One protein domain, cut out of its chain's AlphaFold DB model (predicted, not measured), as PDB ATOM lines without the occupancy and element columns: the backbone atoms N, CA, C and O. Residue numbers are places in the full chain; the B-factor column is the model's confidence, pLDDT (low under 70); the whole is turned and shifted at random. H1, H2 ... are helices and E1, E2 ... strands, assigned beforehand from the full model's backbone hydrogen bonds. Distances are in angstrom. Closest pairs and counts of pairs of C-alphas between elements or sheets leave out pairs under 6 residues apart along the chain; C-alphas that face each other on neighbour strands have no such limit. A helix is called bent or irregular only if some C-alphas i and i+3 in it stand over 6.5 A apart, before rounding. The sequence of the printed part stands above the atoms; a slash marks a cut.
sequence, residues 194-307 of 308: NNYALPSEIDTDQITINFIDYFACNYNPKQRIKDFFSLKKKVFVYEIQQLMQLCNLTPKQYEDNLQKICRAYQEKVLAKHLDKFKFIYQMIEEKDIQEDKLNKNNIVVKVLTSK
ATOM      1  N   ASN A 194      30.999 -27.230  24.023       82.88
ATOM      2  CA  ASN A 194      31.057 -26.897  22.607       82.88
ATOM      3  C   ASN A 194      31.275 -25.399  22.389       82.88
ATOM      4  O   ASN A 194      30.777 -24.544  23.128       82.88
ATOM      5  N   ASN A 195      31.986 -25.080  21.309       82.12
ATOM      6  CA  ASN A 195      32.138 -23.712  20.841       82.12
ATOM      7  C   ASN A 195      31.252 -23.466  19.615       82.12
ATOM      8  O   ASN A 195      31.667 -23.652  18.472       82.12
ATOM      9  N   TYR A 196      30.038 -22.984  19.869       81.75
ATOM     10  CA  TYR A 196      29.034 -22.685  18.846       81.75
ATOM     11  C   TYR A 196      29.402 -21.534  17.898       81.75
ATOM     12  O   TYR A 196      28.708 -21.318  16.904       81.75
ATOM     13  N   ALA A 197      30.473 -20.785  18.179       78.38
ATOM     14  CA  ALA A 197      30.978 -19.740  17.294       78.38
ATOM     15  C   ALA A 197      31.933 -20.283  16.216       78.38
ATOM     16  O   ALA A 197      32.304 -19.543  15.302       78.38
ATOM     17  N   LEU A 198      32.351 -21.552  16.311       81.62
ATOM     18  CA  LEU A 198      33.230 -22.180  15.330       81.62
ATOM     19  C   LEU A 198      32.437 -22.925  14.249       81.62
ATOM     20  O   LEU A 198      31.405 -23.538  14.525       81.62
ATOM     21  N   PRO A 199      32.932 -22.924  13.000       77.06
ATOM     22  CA  PRO A 199      32.257 -23.595  11.900       77.06
ATOM     23  C   PRO A 199      32.324 -25.129  11.968       77.06
ATOM     24  O   PRO A 199      31.671 -25.761  11.141       77.06
ATOM     25  N   SER A 200      33.069 -25.719  12.906       80.81
ATOM     26  CA  SER A 200      33.098 -27.167  13.140       80.81
ATOM     27  C   SER A 200      31.722 -27.716  13.521       80.81
ATOM     28  O   SER A 200      30.834 -26.969  13.935       80.81
ATOM     29  N   GLU A 201      31.537 -29.028  13.377       80.56
ATOM     30  CA  GLU A 201      30.349 -29.701  13.900       80.56
ATOM     31  C   GLU A 201      30.304 -29.650  15.434       80.56
ATOM     32  O   GLU A 201      31.326 -29.464  16.097       80.56
ATOM     33  N   ILE A 202      29.092 -29.770  15.979       80.06
ATOM     34  CA  ILE A 202      28.849 -29.859  17.421       80.06
ATOM     35  C   ILE A 202      29.096 -31.299  17.847       80.06
ATOM     36  O   ILE A 202      28.477 -32.216  17.305       80.06
ATOM     37  N   ASP A 203      29.974 -31.453  18.826       83.00
ATOM     38  CA  ASP A 203      30.354 -32.722  19.420       83.00
ATOM     39  C   ASP A 203      29.450 -33.009  20.627       83.00
ATOM     40  O   ASP A 203      29.512 -32.337  21.665       83.00
ATOM     41  N   THR A 204      28.566 -33.996  20.485       79.62
ATOM     42  CA  THR A 204      27.630 -34.390  21.546       79.62
ATOM     43  C   THR A 204      28.320 -35.037  22.740       79.62
ATOM     44  O   THR A 204      27.769 -35.000  23.839       79.62
ATOM     45  N   ASP A 205      29.536 -35.558  22.570       83.56
ATOM     46  CA  ASP A 205      30.313 -36.149  23.665       83.56
ATOM     47  C   ASP A 205      30.919 -35.065  24.572       83.56
ATOM     48  O   ASP A 205      31.309 -35.324  25.711       83.56
ATOM     49  N   GLN A 206      30.933 -33.808  24.119       85.25
ATOM     50  CA  GLN A 206      31.313 -32.648  24.934       85.25
ATOM     51  C   GLN A 206      30.151 -32.057  25.740       85.25
ATOM     52  O   GLN A 206      30.326 -31.045  26.434       85.25
ATOM     53  N   ILE A 207      28.975 -32.684  25.666       87.38
ATOM     54  CA  ILE A 207      27.773 -32.272  26.381       87.38
ATOM     55  C   ILE A 207      27.492 -33.297  27.470       87.38
ATOM     56  O   ILE A 207      27.271 -34.477  27.206       87.38
ATOM     57  N   THR A 208      27.474 -32.828  28.711       87.94
ATOM     58  CA  THR A 208      27.148 -33.639  29.878       87.94
ATOM     59  C   THR A 208      25.862 -33.134  30.516       87.94
ATOM     60  O   THR A 208      25.739 -31.959  30.863       87.94
ATOM     61  N   ILE A 209      24.916 -34.036  30.724       83.56
ATOM     62  CA  ILE A 209      23.674 -33.801  31.448       83.56
ATOM     63  C   ILE A 209      23.909 -34.196  32.899       83.56
ATOM     64  O   ILE A 209      24.255 -35.340  33.180       83.56
ATOM     65  N   ASN A 210      23.713 -33.267  33.827       80.88
ATOM     66  CA  ASN A 210      23.843 -33.536  35.253       80.88
ATOM     67  C   ASN A 210      22.509 -33.345  35.954       80.88
ATOM     68  O   ASN A 210      21.843 -32.321  35.798       80.88
ATOM     69  N   PHE A 211      22.141 -34.321  36.771       75.44
ATOM     70  CA  PHE A 211      20.943 -34.244  37.583       75.44
ATOM     71  C   PHE A 211      21.173 -33.340  38.797       75.44
ATOM     72  O   PHE A 211      22.192 -33.441  39.488       75.44
ATOM     73  N   ILE A 212      20.199 -32.481  39.084       69.69
ATOM     74  CA  ILE A 212      20.118 -31.740  40.337       69.69
ATOM     75  C   ILE A 212      18.922 -32.246  41.108       69.69
ATOM     76  O   ILE A 212      17.786 -32.243  40.645       69.69
ATOM     77  N   ASP A 213      19.182 -32.588  42.356       66.31
ATOM     78  CA  ASP A 213      18.129 -32.785  43.324       66.31
ATOM     79  C   ASP A 213      17.704 -31.431  43.901       66.31
ATOM     80  O   ASP A 213      18.293 -30.917  44.856       66.31
ATOM     81  N   TYR A 214      16.674 -30.831  43.305       61.41
ATOM     82  CA  TYR A 214      16.192 -29.503  43.691       61.41
ATOM     83  C   TYR A 214      15.650 -29.462  45.127       61.41
ATOM     84  O   TYR A 214      15.561 -28.375  45.708       61.41
ATOM     85  N   PHE A 215      15.309 -30.612  45.714       56.72
ATOM     86  CA  PHE A 215      14.880 -30.703  47.109       56.72
ATOM     87  C   PHE A 215      16.067 -30.707  48.077       56.72
ATOM     88  O   PHE A 215      15.926 -30.257  49.211       56.72
ATOM     89  N   ALA A 216      17.251 -31.125  47.622       59.03
ATOM     90  CA  ALA A 216      18.491 -30.994  48.385       59.03
ATOM     91  C   ALA A 216      19.078 -29.567  48.347       59.03
ATOM     92  O   ALA A 216      19.960 -29.240  49.140       59.03
ATOM     93  N   CYS A 217      18.611 -28.703  47.439       63.81
ATOM     94  CA  CYS A 217      19.104 -27.333  47.314       63.81
ATOM     95  C   CYS A 217      18.583 -26.404  48.423       63.81
ATOM     96  O   CYS A 217      17.437 -26.495  48.862       63.81
ATOM     97  N   ASN A 218      19.403 -25.418  48.800       68.00
ATOM     98  CA  ASN A 218      19.062 -24.415  49.808       68.00
ATOM     99  C   ASN A 218      17.808 -23.597  49.415       68.00
ATOM    100  O   ASN A 218      17.650 -23.186  48.261       68.00
ATOM    101  N   TYR A 219      16.921 -23.330  50.377       73.56
ATOM    102  CA  TYR A 219      15.737 -22.479  50.180       73.56
ATOM    103  C   TYR A 219      16.064 -20.979  50.168       73.56
ATOM    104  O   TYR A 219      15.236 -20.172  49.756       73.56
ATOM    105  N   ASN A 220      17.267 -20.584  50.594       83.06
ATOM    106  CA  ASN A 220      17.731 -19.210  50.477       83.06
ATOM    107  C   ASN A 220      18.037 -18.872  49.002       83.06
ATOM    108  O   ASN A 220      18.985 -19.435  48.445       83.06
ATOM    109  N   PRO A 221      17.333 -17.897  48.392       84.94
ATOM    110  CA  PRO A 221      17.525 -17.501  46.996       84.94
ATOM    111  C   PRO A 221      18.969 -17.219  46.602       84.94
ATOM    112  O   PRO A 221      19.446 -17.658  45.558       84.94
ATOM    113  N   LYS A 222      19.678 -16.472  47.453       86.81
ATOM    114  CA  LYS A 222      21.028 -16.012  47.150       86.81
ATOM    115  C   LYS A 222      22.012 -17.167  47.172       86.81
ATOM    116  O   LYS A 222      22.862 -17.251  46.292       86.81
ATOM    117  N   GLN A 223      21.895 -18.034  48.176       84.81
ATOM    118  CA  GLN A 223      22.767 -19.193  48.297       84.81
ATOM    119  C   GLN A 223      22.513 -20.180  47.157       84.81
ATOM    120  O   GLN A 223      23.465 -20.611  46.526       84.81
ATOM    121  N   ARG A 224      21.248 -20.417  46.795       85.31
ATOM    122  CA  ARG A 224      20.872 -21.306  45.688       85.31
ATOM    123  C   ARG A 224      21.494 -20.884  44.352       85.31
ATOM    124  O   ARG A 224      22.038 -21.715  43.635       85.31
ATOM    125  N   ILE A 225      21.459 -19.583  44.044       86.31
ATOM    126  CA  ILE A 225      22.097 -19.025  42.841       86.31
ATOM    127  C   ILE A 225      23.621 -19.225  42.891       86.31
ATOM    128  O   ILE A 225      24.213 -19.636  41.897       86.31
ATOM    129  N   LYS A 226      24.262 -18.970  44.041       86.00
ATOM    130  CA  LYS A 226      25.712 -19.184  44.210       86.00
ATOM    131  C   LYS A 226      26.104 -20.653  44.057       86.00
ATOM    132  O   LYS A 226      27.061 -20.943  43.345       86.00
ATOM    133  N   ASP A 227      25.359 -21.557  44.689       83.69
ATOM    134  CA  ASP A 227      25.583 -23.000  44.608       83.69
ATOM    135  C   ASP A 227      25.476 -23.459  43.150       83.69
ATOM    136  O   ASP A 227      26.337 -24.186  42.662       83.69
ATOM    137  N   PHE A 228      24.494 -22.951  42.399       83.75
ATOM    138  CA  PHE A 228      24.362 -23.273  40.981       83.75
ATOM    139  C   PHE A 228      25.535 -22.745  40.135       83.75
ATOM    140  O   PHE A 228      26.071 -23.474  39.301       83.75
ATOM    141  N   PHE A 229      26.016 -21.523  40.395       86.88
ATOM    142  CA  PHE A 229      27.212 -20.995  39.722       86.88
ATOM    143  C   PHE A 229      28.510 -21.729  40.084       86.88
ATOM    144  O   PHE A 229      29.465 -21.679  39.308       86.88
ATOM    145  N   SER A 230      28.556 -22.443  41.217       84.94
ATOM    146  CA  SER A 230      29.678 -23.336  41.536       84.94
ATOM    147  C   SER A 230      29.730 -24.565  40.617       84.94
ATOM    148  O   SER A 230      30.809 -25.096  40.359       84.94
ATOM    149  N   LEU A 231      28.578 -24.973  40.072       81.12
ATOM    150  CA  LEU A 231      28.441 -26.100  39.149       81.12
ATOM    151  C   LEU A 231      28.606 -25.677  37.685       81.12
ATOM    152  O   LEU A 231      29.190 -26.414  36.887       81.12
ATOM    153  N   LYS A 232      28.090 -24.498  37.316       83.25
ATOM    154  CA  LYS A 232      28.059 -24.009  35.930       83.25
ATOM    155  C   LYS A 232      28.397 -22.517  35.865       83.25
ATOM    156  O   LYS A 232      27.684 -21.681  36.405       83.25
ATOM    157  N   LYS A 233      29.475 -22.160  35.153       83.81
ATOM    158  CA  LYS A 233      29.978 -20.767  35.079       83.81
ATOM    159  C   LYS A 233      29.056 -19.807  34.318       83.81
ATOM    160  O   LYS A 233      28.970 -18.633  34.674       83.81
ATOM    161  N   LYS A 234      28.428 -20.293  33.245       85.62
ATOM    162  CA  LYS A 234      27.515 -19.539  32.376       85.62
ATOM    163  C   LYS A 234      26.172 -20.239  32.386       85.62
ATOM    164  O   LYS A 234      26.125 -21.435  32.138       85.62
ATOM    165  N   VAL A 235      25.109 -19.510  32.671       83.88
ATOM    166  CA  VAL A 235      23.787 -20.088  32.908       83.88
ATOM    167  C   VAL A 235      22.752 -19.356  32.068       83.88
ATOM    168  O   VAL A 235      22.749 -18.126  32.043       83.88
ATOM    169  N   PHE A 236      21.847 -20.072  31.408       84.44
ATOM    170  CA  PHE A 236      20.737 -19.427  30.708       84.44
ATOM    171  C   PHE A 236      19.699 -18.897  31.696       84.44
ATOM    172  O   PHE A 236      19.477 -19.460  32.767       84.44
ATOM    173  N   VAL A 237      19.031 -17.798  31.338       82.12
ATOM    174  CA  VAL A 237      18.077 -17.126  32.237       82.12
ATOM    175  C   VAL A 237      16.982 -18.087  32.715       82.12
ATOM    176  O   VAL A 237      16.656 -18.089  33.904       82.12
ATOM    177  N   TYR A 238      16.465 -18.941  31.826       80.31
ATOM    178  CA  TYR A 238      15.414 -19.906  32.156       80.31
ATOM    179  C   TYR A 238      15.868 -20.972  33.175       80.31
ATOM    180  O   TYR A 238      15.063 -21.403  34.002       80.31
ATOM    181  N   GLU A 239      17.146 -21.379  33.169       80.19
ATOM    182  CA  GLU A 239      17.678 -22.383  34.106       80.19
ATOM    183  C   GLU A 239      17.596 -21.856  35.549       80.19
ATOM    184  O   GLU A 239      17.145 -22.564  36.454       80.19
ATOM    185  N   ILE A 240      17.938 -20.575  35.765       81.69
ATOM    186  CA  ILE A 240      17.778 -19.940  37.085       81.69
ATOM    187  C   ILE A 240      16.301 -19.758  37.432       81.69
ATOM    188  O   ILE A 240      15.930 -19.973  38.586       81.69
ATOM    189  N   GLN A 241      15.441 -19.404  36.469       79.94
ATOM    190  CA  GLN A 241      14.002 -19.268  36.729       79.94
ATOM    191  C   GLN A 241      13.428 -20.560  37.312       79.94
ATOM    192  O   GLN A 241      12.772 -20.513  38.352       79.94
ATOM    193  N   GLN A 242      13.720 -21.712  36.700       76.00
ATOM    194  CA  GLN A 242      13.246 -23.009  37.193       76.00
ATOM    195  C   GLN A 242      13.792 -23.333  38.588       76.00
ATOM    196  O   GLN A 242      13.033 -23.741  39.467       76.00
ATOM    197  N   LEU A 243      15.081 -23.079  38.823       75.75
ATOM    198  CA  LEU A 243      15.724 -23.257  40.128       75.75
ATOM    199  C   LEU A 243      15.101 -22.394  41.224       75.75
ATOM    200  O   LEU A 243      15.003 -22.831  42.371       75.75
ATOM    201  N   MET A 244      14.641 -21.202  40.868       80.31
ATOM    202  CA  MET A 244      14.068 -20.232  41.792       80.31
ATOM    203  C   MET A 244      12.560 -20.387  42.017       80.31
ATOM    204  O   MET A 244      12.054 -19.809  42.979       80.31
ATOM    205  N   GLN A 245      11.848 -21.195  41.216       74.69
ATOM    206  CA  GLN A 245      10.410 -21.461  41.413       74.69
ATOM    207  C   GLN A 245      10.106 -21.990  42.824       74.69
ATOM    208  O   GLN A 245       9.094 -21.627  43.418       74.69
ATOM    209  N   LEU A 246      11.010 -22.787  43.399       69.62
ATOM    210  CA  LEU A 246      10.844 -23.380  44.732       69.62
ATOM    211  C   LEU A 246      11.026 -22.385  45.885       69.62
ATOM    212  O   LEU A 246      10.672 -22.692  47.020       69.62
ATOM    213  N   CYS A 247      11.549 -21.192  45.606       76.31
ATOM    214  CA  CYS A 247      11.708 -20.128  46.594       76.31
ATOM    215  C   CYS A 247      10.445 -19.256  46.737       76.31
ATOM    216  O   CYS A 247      10.458 -18.329  47.542       76.31
ATOM    217  N   ASN A 248       9.392 -19.520  45.947       78.56
ATOM    218  CA  ASN A 248       8.115 -18.793  45.947       78.56
ATOM    219  C   ASN A 248       8.279 -17.257  45.958       78.56
ATOM    220  O   ASN A 248       7.688 -16.546  46.770       78.56
ATOM    221  N   LEU A 249       9.157 -16.750  45.089       81.19
ATOM    222  CA  LEU A 249       9.453 -15.322  44.997       81.19
ATOM    223  C   LEU A 249       8.420 -14.595  44.141       81.19
ATOM    224  O   LEU A 249       7.998 -15.088  43.096       81.19
ATOM    225  N   THR A 250       8.100 -13.359  44.521       86.69
ATOM    226  CA  THR A 250       7.420 -12.424  43.611       86.69
ATOM    227  C   THR A 250       8.342 -12.052  42.435       86.69
ATOM    228  O   THR A 250       9.567 -12.070  42.600       86.69
ATOM    229  N   PRO A 251       7.806 -11.648  41.264       87.06
ATOM    230  CA  PRO A 251       8.626 -11.273  40.104       87.06
ATOM    231  C   PRO A 251       9.693 -10.216  40.422       87.06
ATOM    232  O   PRO A 251      10.856 -10.369  40.057       87.06
ATOM    233  N   LYS A 252       9.333  -9.200  41.217       89.88
ATOM    234  CA  LYS A 252      10.267  -8.158  41.664       89.88
ATOM    235  C   LYS A 252      11.392  -8.718  42.540       89.88
ATOM    236  O   LYS A 252      12.556  -8.388  42.342       89.88
ATOM    237  N   GLN A 253      11.067  -9.600  43.490       87.69
ATOM    238  CA  GLN A 253      12.081 -10.246  44.330       87.69
ATOM    239  C   GLN A 253      13.021 -11.132  43.508       87.69
ATOM    240  O   GLN A 253      14.214 -11.193  43.807       87.69
ATOM    241  N   TYR A 254      12.504 -11.827  42.495       88.56
ATOM    242  CA  TYR A 254      13.316 -12.625  41.582       88.56
ATOM    243  C   TYR A 254      14.336 -11.749  40.838       88.56
ATOM    244  O   TYR A 254      15.540 -12.017  40.902       88.56
ATOM    245  N   GLU A 255      13.877 -10.661  40.218       87.44
ATOM    246  CA  GLU A 255      14.737  -9.715  39.499       87.44
ATOM    247  C   GLU A 255      15.781  -9.060  40.410       87.44
ATOM    248  O   GLU A 255      16.965  -9.042  40.069       87.44
ATOM    249  N   ASP A 256      15.384  -8.602  41.600       88.44
ATOM    250  CA  ASP A 256      16.298  -7.989  42.571       88.44
ATOM    251  C   ASP A 256      17.411  -8.956  43.005       88.44
ATOM    252  O   ASP A 256      18.570  -8.556  43.171       88.44
ATOM    253  N   ASN A 257      17.083 -10.237  43.213       88.19
ATOM    254  CA  ASN A 257      18.076 -11.253  43.572       88.19
ATOM    255  C   ASN A 257      19.025 -11.545  42.405       88.19
ATOM    256  O   ASN A 257      20.243 -11.583  42.613       88.19
ATOM    257  N   LEU A 258      18.494 -11.683  41.185       88.12
ATOM    258  CA  LEU A 258      19.307 -11.850  39.983       88.12
ATOM    259  C   LEU A 258      20.269 -10.680  39.793       88.12
ATOM    260  O   LEU A 258      21.467 -10.900  39.657       88.12
ATOM    261  N   GLN A 259      19.778  -9.441  39.826       87.25
ATOM    262  CA  GLN A 259      20.607  -8.257  39.599       87.25
ATOM    263  C   GLN A 259      21.690  -8.093  40.667       87.25
ATOM    264  O   GLN A 259      22.772  -7.592  40.361       87.25
ATOM    265  N   LYS A 260      21.455  -8.521  41.911       88.19
ATOM    266  CA  LYS A 260      22.465  -8.451  42.981       88.19
ATOM    267  C   LYS A 260      23.607  -9.454  42.793       88.19
ATOM    268  O   LYS A 260      24.728  -9.141  43.181       88.19
ATOM    269  N   ILE A 261      23.343 -10.622  42.204       88.50
ATOM    270  CA  ILE A 261      24.297 -11.750  42.175       88.50
ATOM    271  C   ILE A 261      24.849 -12.025  40.774       88.50
ATOM    272  O   ILE A 261      25.964 -12.520  40.647       88.50
ATOM    273  N   CYS A 262      24.107 -11.682  39.728       91.56
ATOM    274  CA  CYS A 262      24.407 -12.066  38.355       91.56
ATOM    275  C   CYS A 262      24.776 -10.851  37.494       91.56
ATOM    276  O   CYS A 262      24.264  -9.745  37.689       91.56
ATOM    277  N   ARG A 263      25.639 -11.063  36.501       90.94
ATOM    278  CA  ARG A 263      25.845 -10.183  35.341       90.94
ATOM    279  C   ARG A 263      25.240 -10.853  34.116       90.94
ATOM    280  O   ARG A 263      25.349 -12.062  33.964       90.94
ATOM    281  N   ALA A 264      24.606 -10.065  33.255       88.12
ATOM    282  CA  ALA A 264      24.150 -10.547  31.959       88.12
ATOM    283  C   ALA A 264      25.285 -10.452  30.933       88.12
ATOM    284  O   ALA A 264      26.021  -9.465  30.910       88.12
ATOM    285  N   TYR A 265      25.392 -11.468  30.086       87.75
ATOM    286  CA  TYR A 265      26.324 -11.558  28.971       87.75
ATOM    287  C   TYR A 265      25.588 -12.066  27.725       87.75
ATOM    288  O   TYR A 265      24.470 -12.576  27.823       87.75
ATOM    289  N   GLN A 266      26.200 -11.906  26.557       87.06
ATOM    290  CA  GLN A 266      25.675 -12.402  25.286       87.06
ATOM    291  C   GLN A 266      26.631 -13.455  24.732       87.06
ATOM    292  O   GLN A 266      27.778 -13.142  24.419       87.06
ATOM    293  N   GLU A 267      26.166 -14.696  24.617       86.19
ATOM    294  CA  GLU A 267      26.884 -15.745  23.892       86.19
ATOM    295  C   GLU A 267      26.546 -15.677  22.411       86.19
ATOM    296  O   GLU A 267      25.388 -15.472  22.049       86.19
ATOM    297  N   LYS A 268      27.562 -15.865  21.567       88.75
ATOM    298  CA  LYS A 268      27.399 -15.910  20.113       88.75
ATOM    299  C   LYS A 268      27.295 -17.356  19.651       88.75
ATOM    300  O   LYS A 268      28.133 -18.182  20.004       88.75
ATOM    301  N   VAL A 269      26.302 -17.628  18.820       88.62
ATOM    302  CA  VAL A 269      26.069 -18.925  18.178       88.62
ATOM    303  C   VAL A 269      26.015 -18.674  16.675       88.62
ATOM    304  O   VAL A 269      25.352 -17.739  16.237       88.62
ATOM    305  N   LEU A 270      26.718 -19.464  15.865       90.19
ATOM    306  CA  LEU A 270      26.561 -19.381  14.412       90.19
ATOM    307  C   LEU A 270      25.134 -19.783  14.031       90.19
ATOM    308  O   LEU A 270      24.640 -20.812  14.487       90.19
ATOM    309  N   ALA A 271      24.492 -19.026  13.143       88.38
ATOM    310  CA  ALA A 271      23.102 -19.252  12.743       88.38
ATOM    311  C   ALA A 271      22.862 -20.674  12.204       88.38
ATOM    312  O   ALA A 271      21.839 -21.279  12.499       88.38
ATOM    313  N   LYS A 272      23.842 -21.263  11.504       90.00
ATOM    314  CA  LYS A 272      23.770 -22.653  11.012       90.00
ATOM    315  C   LYS A 272      23.683 -23.717  12.116       90.00
ATOM    316  O   LYS A 272      23.297 -24.846  11.845       90.00
ATOM    317  N   HIS A 273      24.088 -23.374  13.338       89.06
ATOM    318  CA  HIS A 273      24.061 -24.260  14.503       89.06
ATOM    319  C   HIS A 273      22.816 -24.046  15.365       89.06
ATOM    320  O   HIS A 273      22.669 -24.716  16.388       89.06
ATOM    321  N   LEU A 274      21.922 -23.131  14.971       85.56
ATOM    322  CA  LEU A 274      20.744 -22.764  15.748       85.56
ATOM    323  C   LEU A 274      19.852 -23.969  16.052       85.56
ATOM    324  O   LEU A 274      19.412 -24.101  17.187       85.56
ATOM    325  N   ASP A 275      19.627 -24.861  15.088       82.56
ATOM    326  CA  ASP A 275      18.737 -26.013  15.282       82.56
ATOM    327  C   ASP A 275      19.294 -26.988  16.319       82.56
ATOM    328  O   ASP A 275      18.585 -27.400  17.236       82.56
ATOM    329  N   LYS A 276      20.596 -27.289  16.250       81.19
ATOM    330  CA  LYS A 276      21.283 -28.124  17.248       81.19
ATOM    331  C   LYS A 276      21.311 -27.445  18.620       81.19
ATOM    332  O   LYS A 276      21.104 -28.095  19.639       81.19
ATOM    333  N   PHE A 277      21.522 -26.132  18.656       82.50
ATOM    334  CA  PHE A 277      21.495 -25.361  19.895       82.50
ATOM    335  C   PHE A 277      20.093 -25.348  20.533       82.50
ATOM    336  O   PHE A 277      19.966 -25.619  21.725       82.50
ATOM    337  N   LYS A 278      19.032 -25.111  19.747       80.75
ATOM    338  CA  LYS A 278      17.628 -25.205  20.189       80.75
ATOM    339  C   LYS A 278      17.269 -26.625  20.620       80.75
ATOM    340  O   LYS A 278      16.528 -26.787  21.582       80.75
ATOM    341  N   PHE A 279      17.811 -27.644  19.955       78.75
ATOM    342  CA  PHE A 279      17.637 -29.036  20.359       78.75
ATOM    343  C   PHE A 279      18.199 -29.295  21.763       78.75
ATOM    344  O   PHE A 279      17.537 -29.939  22.564       78.75
ATOM    345  N   ILE A 280      19.372 -28.755  22.098       78.88
ATOM    346  CA  ILE A 280      19.990 -28.932  23.425       78.88
ATOM    347  C   ILE A 280      19.300 -28.058  24.487       78.88
ATOM    348  O   ILE A 280      19.107 -28.489  25.623       78.88
ATOM    349  N   TYR A 281      18.903 -26.836  24.123       79.25
ATOM    350  CA  TYR A 281      18.340 -25.832  25.029       79.25
ATOM    351  C   TYR A 281      16.898 -25.455  24.654       79.25
ATOM    352  O   TYR A 281      16.590 -24.292  24.396       79.25
ATOM    353  N   GLN A 282      15.986 -26.431  24.653       71.19
ATOM    354  CA  GLN A 282      14.615 -26.259  24.136       71.19
ATOM    355  C   GLN A 282      13.758 -25.196  24.835       71.19
ATOM    356  O   GLN A 282      12.775 -24.735  24.265       71.19
ATOM    357  N   MET A 283      14.106 -24.804  26.062       73.06
ATOM    358  CA  MET A 283      13.373 -23.771  26.808       73.06
ATOM    359  C   MET A 283      13.804 -22.345  26.436       73.06
ATOM    360  O   MET A 283      13.277 -21.389  27.003       73.06
ATOM    361  N   ILE A 284      14.767 -22.185  25.521       75.62
ATOM    362  CA  ILE A 284      15.103 -20.881  24.949       75.62
ATOM    363  C   ILE A 284      13.997 -20.502  23.973       75.62
ATOM    364  O   ILE A 284      13.822 -21.123  22.923       75.62
ATOM    365  N   GLU A 285      13.248 -19.464  24.326       71.31
ATOM    366  CA  GLU A 285      12.209 -18.927  23.463       71.31
ATOM    367  C   GLU A 285      12.823 -18.069  22.350       71.31
ATOM    368  O   GLU A 285      13.899 -17.491  22.500       71.31
ATOM    369  N   GLU A 286      12.115 -17.912  21.229       76.38
ATOM    370  CA  GLU A 286      12.604 -17.088  20.113       76.38
ATOM    371  C   GLU A 286      12.859 -15.635  20.514       76.38
ATOM    372  O   GLU A 286      13.785 -15.011  20.010       76.38
ATOM    373  N   LYS A 287      12.104 -15.118  21.492       78.88
ATOM    374  CA  LYS A 287      12.306 -13.774  22.053       78.88
ATOM    375  C   LYS A 287      13.672 -13.593  22.732       78.88
ATOM    376  O   LYS A 287      14.138 -12.462  22.874       78.88
ATOM    377  N   ASP A 288      14.290 -14.688  23.177       75.81
ATOM    378  CA  ASP A 288      15.588 -14.693  23.858       75.81
ATOM    379  C   ASP A 288      16.766 -14.801  22.872       75.81
ATOM    380  O   ASP A 288      17.928 -14.690  23.276       75.81
ATOM    381  N   ILE A 289      16.461 -14.978  21.581       84.00
ATOM    382  CA  ILE A 289      17.410 -15.061  20.474       84.00
ATOM    383  C   ILE A 289      17.338 -13.754  19.685       84.00
ATOM    384  O   ILE A 289      16.270 -13.304  19.280       84.00
ATOM    385  N   GLN A 290      18.486 -13.124  19.458       87.06
ATOM    386  CA  GLN A 290      18.567 -11.902  18.657       87.06
ATOM    387  C   GLN A 290      19.633 -12.064  17.580       87.06
ATOM    388  O   GLN A 290      20.622 -12.762  17.781       87.06
ATOM    389  N   GLU A 291      19.469 -11.402  16.440       86.00
ATOM    390  CA  GLU A 291      20.538 -11.334  15.443       86.00
ATOM    391  C   GLU A 291      21.716 -10.502  15.970       86.00
ATOM    392  O   GLU A 291      21.534  -9.443  16.586       86.00
ATOM    393  N   ASP A 292      22.946 -10.958  15.713       86.88
ATOM    394  CA  ASP A 292      24.134 -10.154  15.994       86.88
ATOM    395  C   ASP A 292      24.198  -8.984  15.000       86.88
ATOM    396  O   ASP A 292      24.404  -9.158  13.797       86.88
ATOM    397  N   LYS A 293      24.068  -7.761  15.524       86.25
ATOM    398  CA  LYS A 293      24.090  -6.522  14.729       86.25
ATOM    399  C   LYS A 293      25.375  -6.340  13.916       86.25
ATOM    400  O   LYS A 293      25.350  -5.628  12.915       86.25
ATOM    401  N   LEU A 294      26.490  -6.927  14.357       84.25
ATOM    402  CA  LEU A 294      27.800  -6.781  13.713       84.25
ATOM    403  C   LEU A 294      28.115  -7.923  12.741       84.25
ATOM    404  O   LEU A 294      28.907  -7.732  11.822       84.25
ATOM    405  N   ASN A 295      27.522  -9.103  12.931       85.94
ATOM    406  CA  ASN A 295      27.750 -10.256  12.068       85.94
ATOM    407  C   ASN A 295      26.474 -11.089  11.930       85.94
ATOM    408  O   ASN A 295      26.200 -11.944  12.762       85.94
ATOM    409  N   LYS A 296      25.758 -10.901  10.820       85.19
ATOM    410  CA  LYS A 296      24.495 -11.600  10.529       85.19
ATOM    411  C   LYS A 296      24.611 -13.127  10.451       85.19
ATOM    412  O   LYS A 296      23.597 -13.809  10.498       85.19
ATOM    413  N   ASN A 297      25.824 -13.676  10.359       88.62
ATOM    414  CA  ASN A 297      26.032 -15.124  10.432       88.62
ATOM    415  C   ASN A 297      25.932 -15.665  11.866       88.62
ATOM    416  O   ASN A 297      25.968 -16.880  12.051       88.62
ATOM    417  N   ASN A 298      25.820 -14.789  12.867       88.25
ATOM    418  CA  ASN A 298      25.654 -15.142  14.266       88.25
ATOM    419  C   ASN A 298      24.293 -14.691  14.797       88.25
ATOM    420  O   ASN A 298      23.771 -13.629  14.457       88.25
ATOM    421  N   ILE A 299      23.795 -15.469  15.743       89.94
ATOM    422  CA  ILE A 299      22.775 -15.064  16.699       89.94
ATOM    423  C   ILE A 299      23.441 -14.831  18.057       89.94
ATOM    424  O   ILE A 299      24.496 -15.397  18.362       89.94
ATOM    425  N   VAL A 300      22.817 -14.000  18.881       89.44
ATOM    426  CA  VAL A 300      23.193 -13.786  20.275       89.44
ATOM    427  C   VAL A 300      22.109 -14.309  21.199       89.44
ATOM    428  O   VAL A 300      20.917 -14.083  20.984       89.44
ATOM    429  N   VAL A 301      22.545 -14.983  22.256       88.12
ATOM    430  CA  VAL A 301      21.682 -15.523  23.303       88.12
ATOM    431  C   VAL A 301      22.127 -14.964  24.643       88.12
ATOM    432  O   VAL A 301      23.321 -14.899  24.953       88.12
ATOM    433  N   LYS A 302      21.165 -14.537  25.460       87.06
ATOM    434  CA  LYS A 302      21.456 -13.960  26.773       87.06
ATOM    435  C   LYS A 302      21.791 -15.054  27.788       87.06
ATOM    436  O   LYS A 302      20.968 -15.919  28.085       87.06
ATOM    437  N   VAL A 303      22.966 -14.948  28.398       87.88
ATOM    438  CA  VAL A 303      23.397 -15.794  29.517       87.88
ATOM    439  C   VAL A 303      23.690 -14.949  30.752       87.88
ATOM    440  O   VAL A 303      23.856 -13.731  30.687       87.88
ATOM    441  N   LEU A 304      23.746 -15.603  31.900       88.81
ATOM    442  CA  LEU A 304      24.075 -15.033  33.193       88.81
ATOM    443  C   LEU A 304      25.394 -15.622  33.691       88.81
ATOM    444  O   LEU A 304      25.663 -16.812  33.526       88.81
ATOM    445  N   THR A 305      26.201 -14.786  34.331       89.12
ATOM    446  CA  THR A 305      27.428 -15.170  35.037       89.12
ATOM    447  C   THR A 305      27.410 -14.610  36.456       89.12
ATOM    448  O   THR A 305      26.716 -13.630  36.738       89.12
ATOM    449  N   SER A 306      28.169 -15.219  37.366       86.81
ATOM    450  CA  SER A 306      28.333 -14.700  38.729       86.81
ATOM    451  C   SER A 306      29.027 -13.326  38.729       86.81
ATOM    452  O   SER A 306      29.959 -13.088  37.961       86.81
ATOM    453  N   LYS A 307      28.581 -12.409  39.602       83.00
ATOM    454  CA  LYS A 307      29.259 -11.131  39.911       83.00
ATOM    455  C   LYS A 307      30.496 -11.288  40.795       83.00
ATOM    456  O   LYS A 307      31.245 -10.319  40.910       83.00
TER     457      LYS A 307
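AT A GLANCE: This is residues 194 to 307 of the 308 residues of an uncharacterized protein of Pseudocohnilembus persalinus (UniProt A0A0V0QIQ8). A long, twisted two-stranded ribbon, E3 and E5, makes the spine, with H1, H2 and H3 clustered round one end and H4 and the short strand E4 at the other. The stretch holding E1 runs lengthwise well away from the ribbon, past H4 and H1, and E1 is apart from the other named elements. The printed part has 114 residues with four named helices and five named strands, in the order E1 H1 E2 H2 H3 E3 H4 E4 E5. The branched sheet of E2, E3, E4 and E5 is antiparallel and the class is mixed, helices and strands. The whole is compact, with a radius of gyration of the C-alphas of 15.2 A and spans of 41 by 31 by 22 A.

IN THESE COORDINATES: After residues 194 to 206, which hold no named element, E1 is residues 207 to 211, beginning at C-alpha 207 (27.773, -32.272, 26.381). H1 is residues 221 to 231, 16.0 A long, and E2 is residues 234 to 236. H2, residues 237 to 247, is 16.0 A long and only just irregular, with C-alphas 243 and 246 6.7 A apart. H3 is residues 251 to 261, 15.8 A long, and E3 is residues 262 to 270, 25.1 A long. H4, residues 271 to 280, is 14.7 A long and irregular, with C-alphas 272 and 275 7.4 A apart. E4 is residues 289 to 291, and E5, residues 298 to 306, runs 24.6 A to C-alpha 306 (28.333, -14.700, 38.729).

HOW THE PARTS SIT: In the strongly twisted sheet, E3 is on one side of E5, with N 265 and O 303 2.8 A apart, within hydrogen-bond range. E2, with N 304 and O 235 at 2.7 A, and E4, with N 300 and O 290 at 2.7 A, are on the other side of E5. E4 and E5 form a hairpin. H1, H2 and H4 are on the same face of the sheet, while H3 only grazes it with residues 258 to 261. H4 is over E3 at a height of 7.0 A, slantwise to it at 36 degrees on the local plane. H1 touches H2 at a steep tilt of 46 degrees, opposite ways, the closest C-alphas being those of Pro 221 and Cys 247, 6.4 A apart. H1 touches H3 too, the C-alphas of Lys 222 and Asn 257 being closest at 6.6 A. Every O i to N i+4 pair is within hydrogen-bond range in H3, against 6 of 7 in H1, 5 of 7 in H2 and 4 of 6 in H4.

THE WHOLE: The two C-alphas farthest apart, those of Ala 216 and Leu 294, are 43.3 A apart. The printed part has no cut, and no link is long. The mean pLDDT of the printed part is 82.4; residues 212 to 218 and residue 246 are under 70.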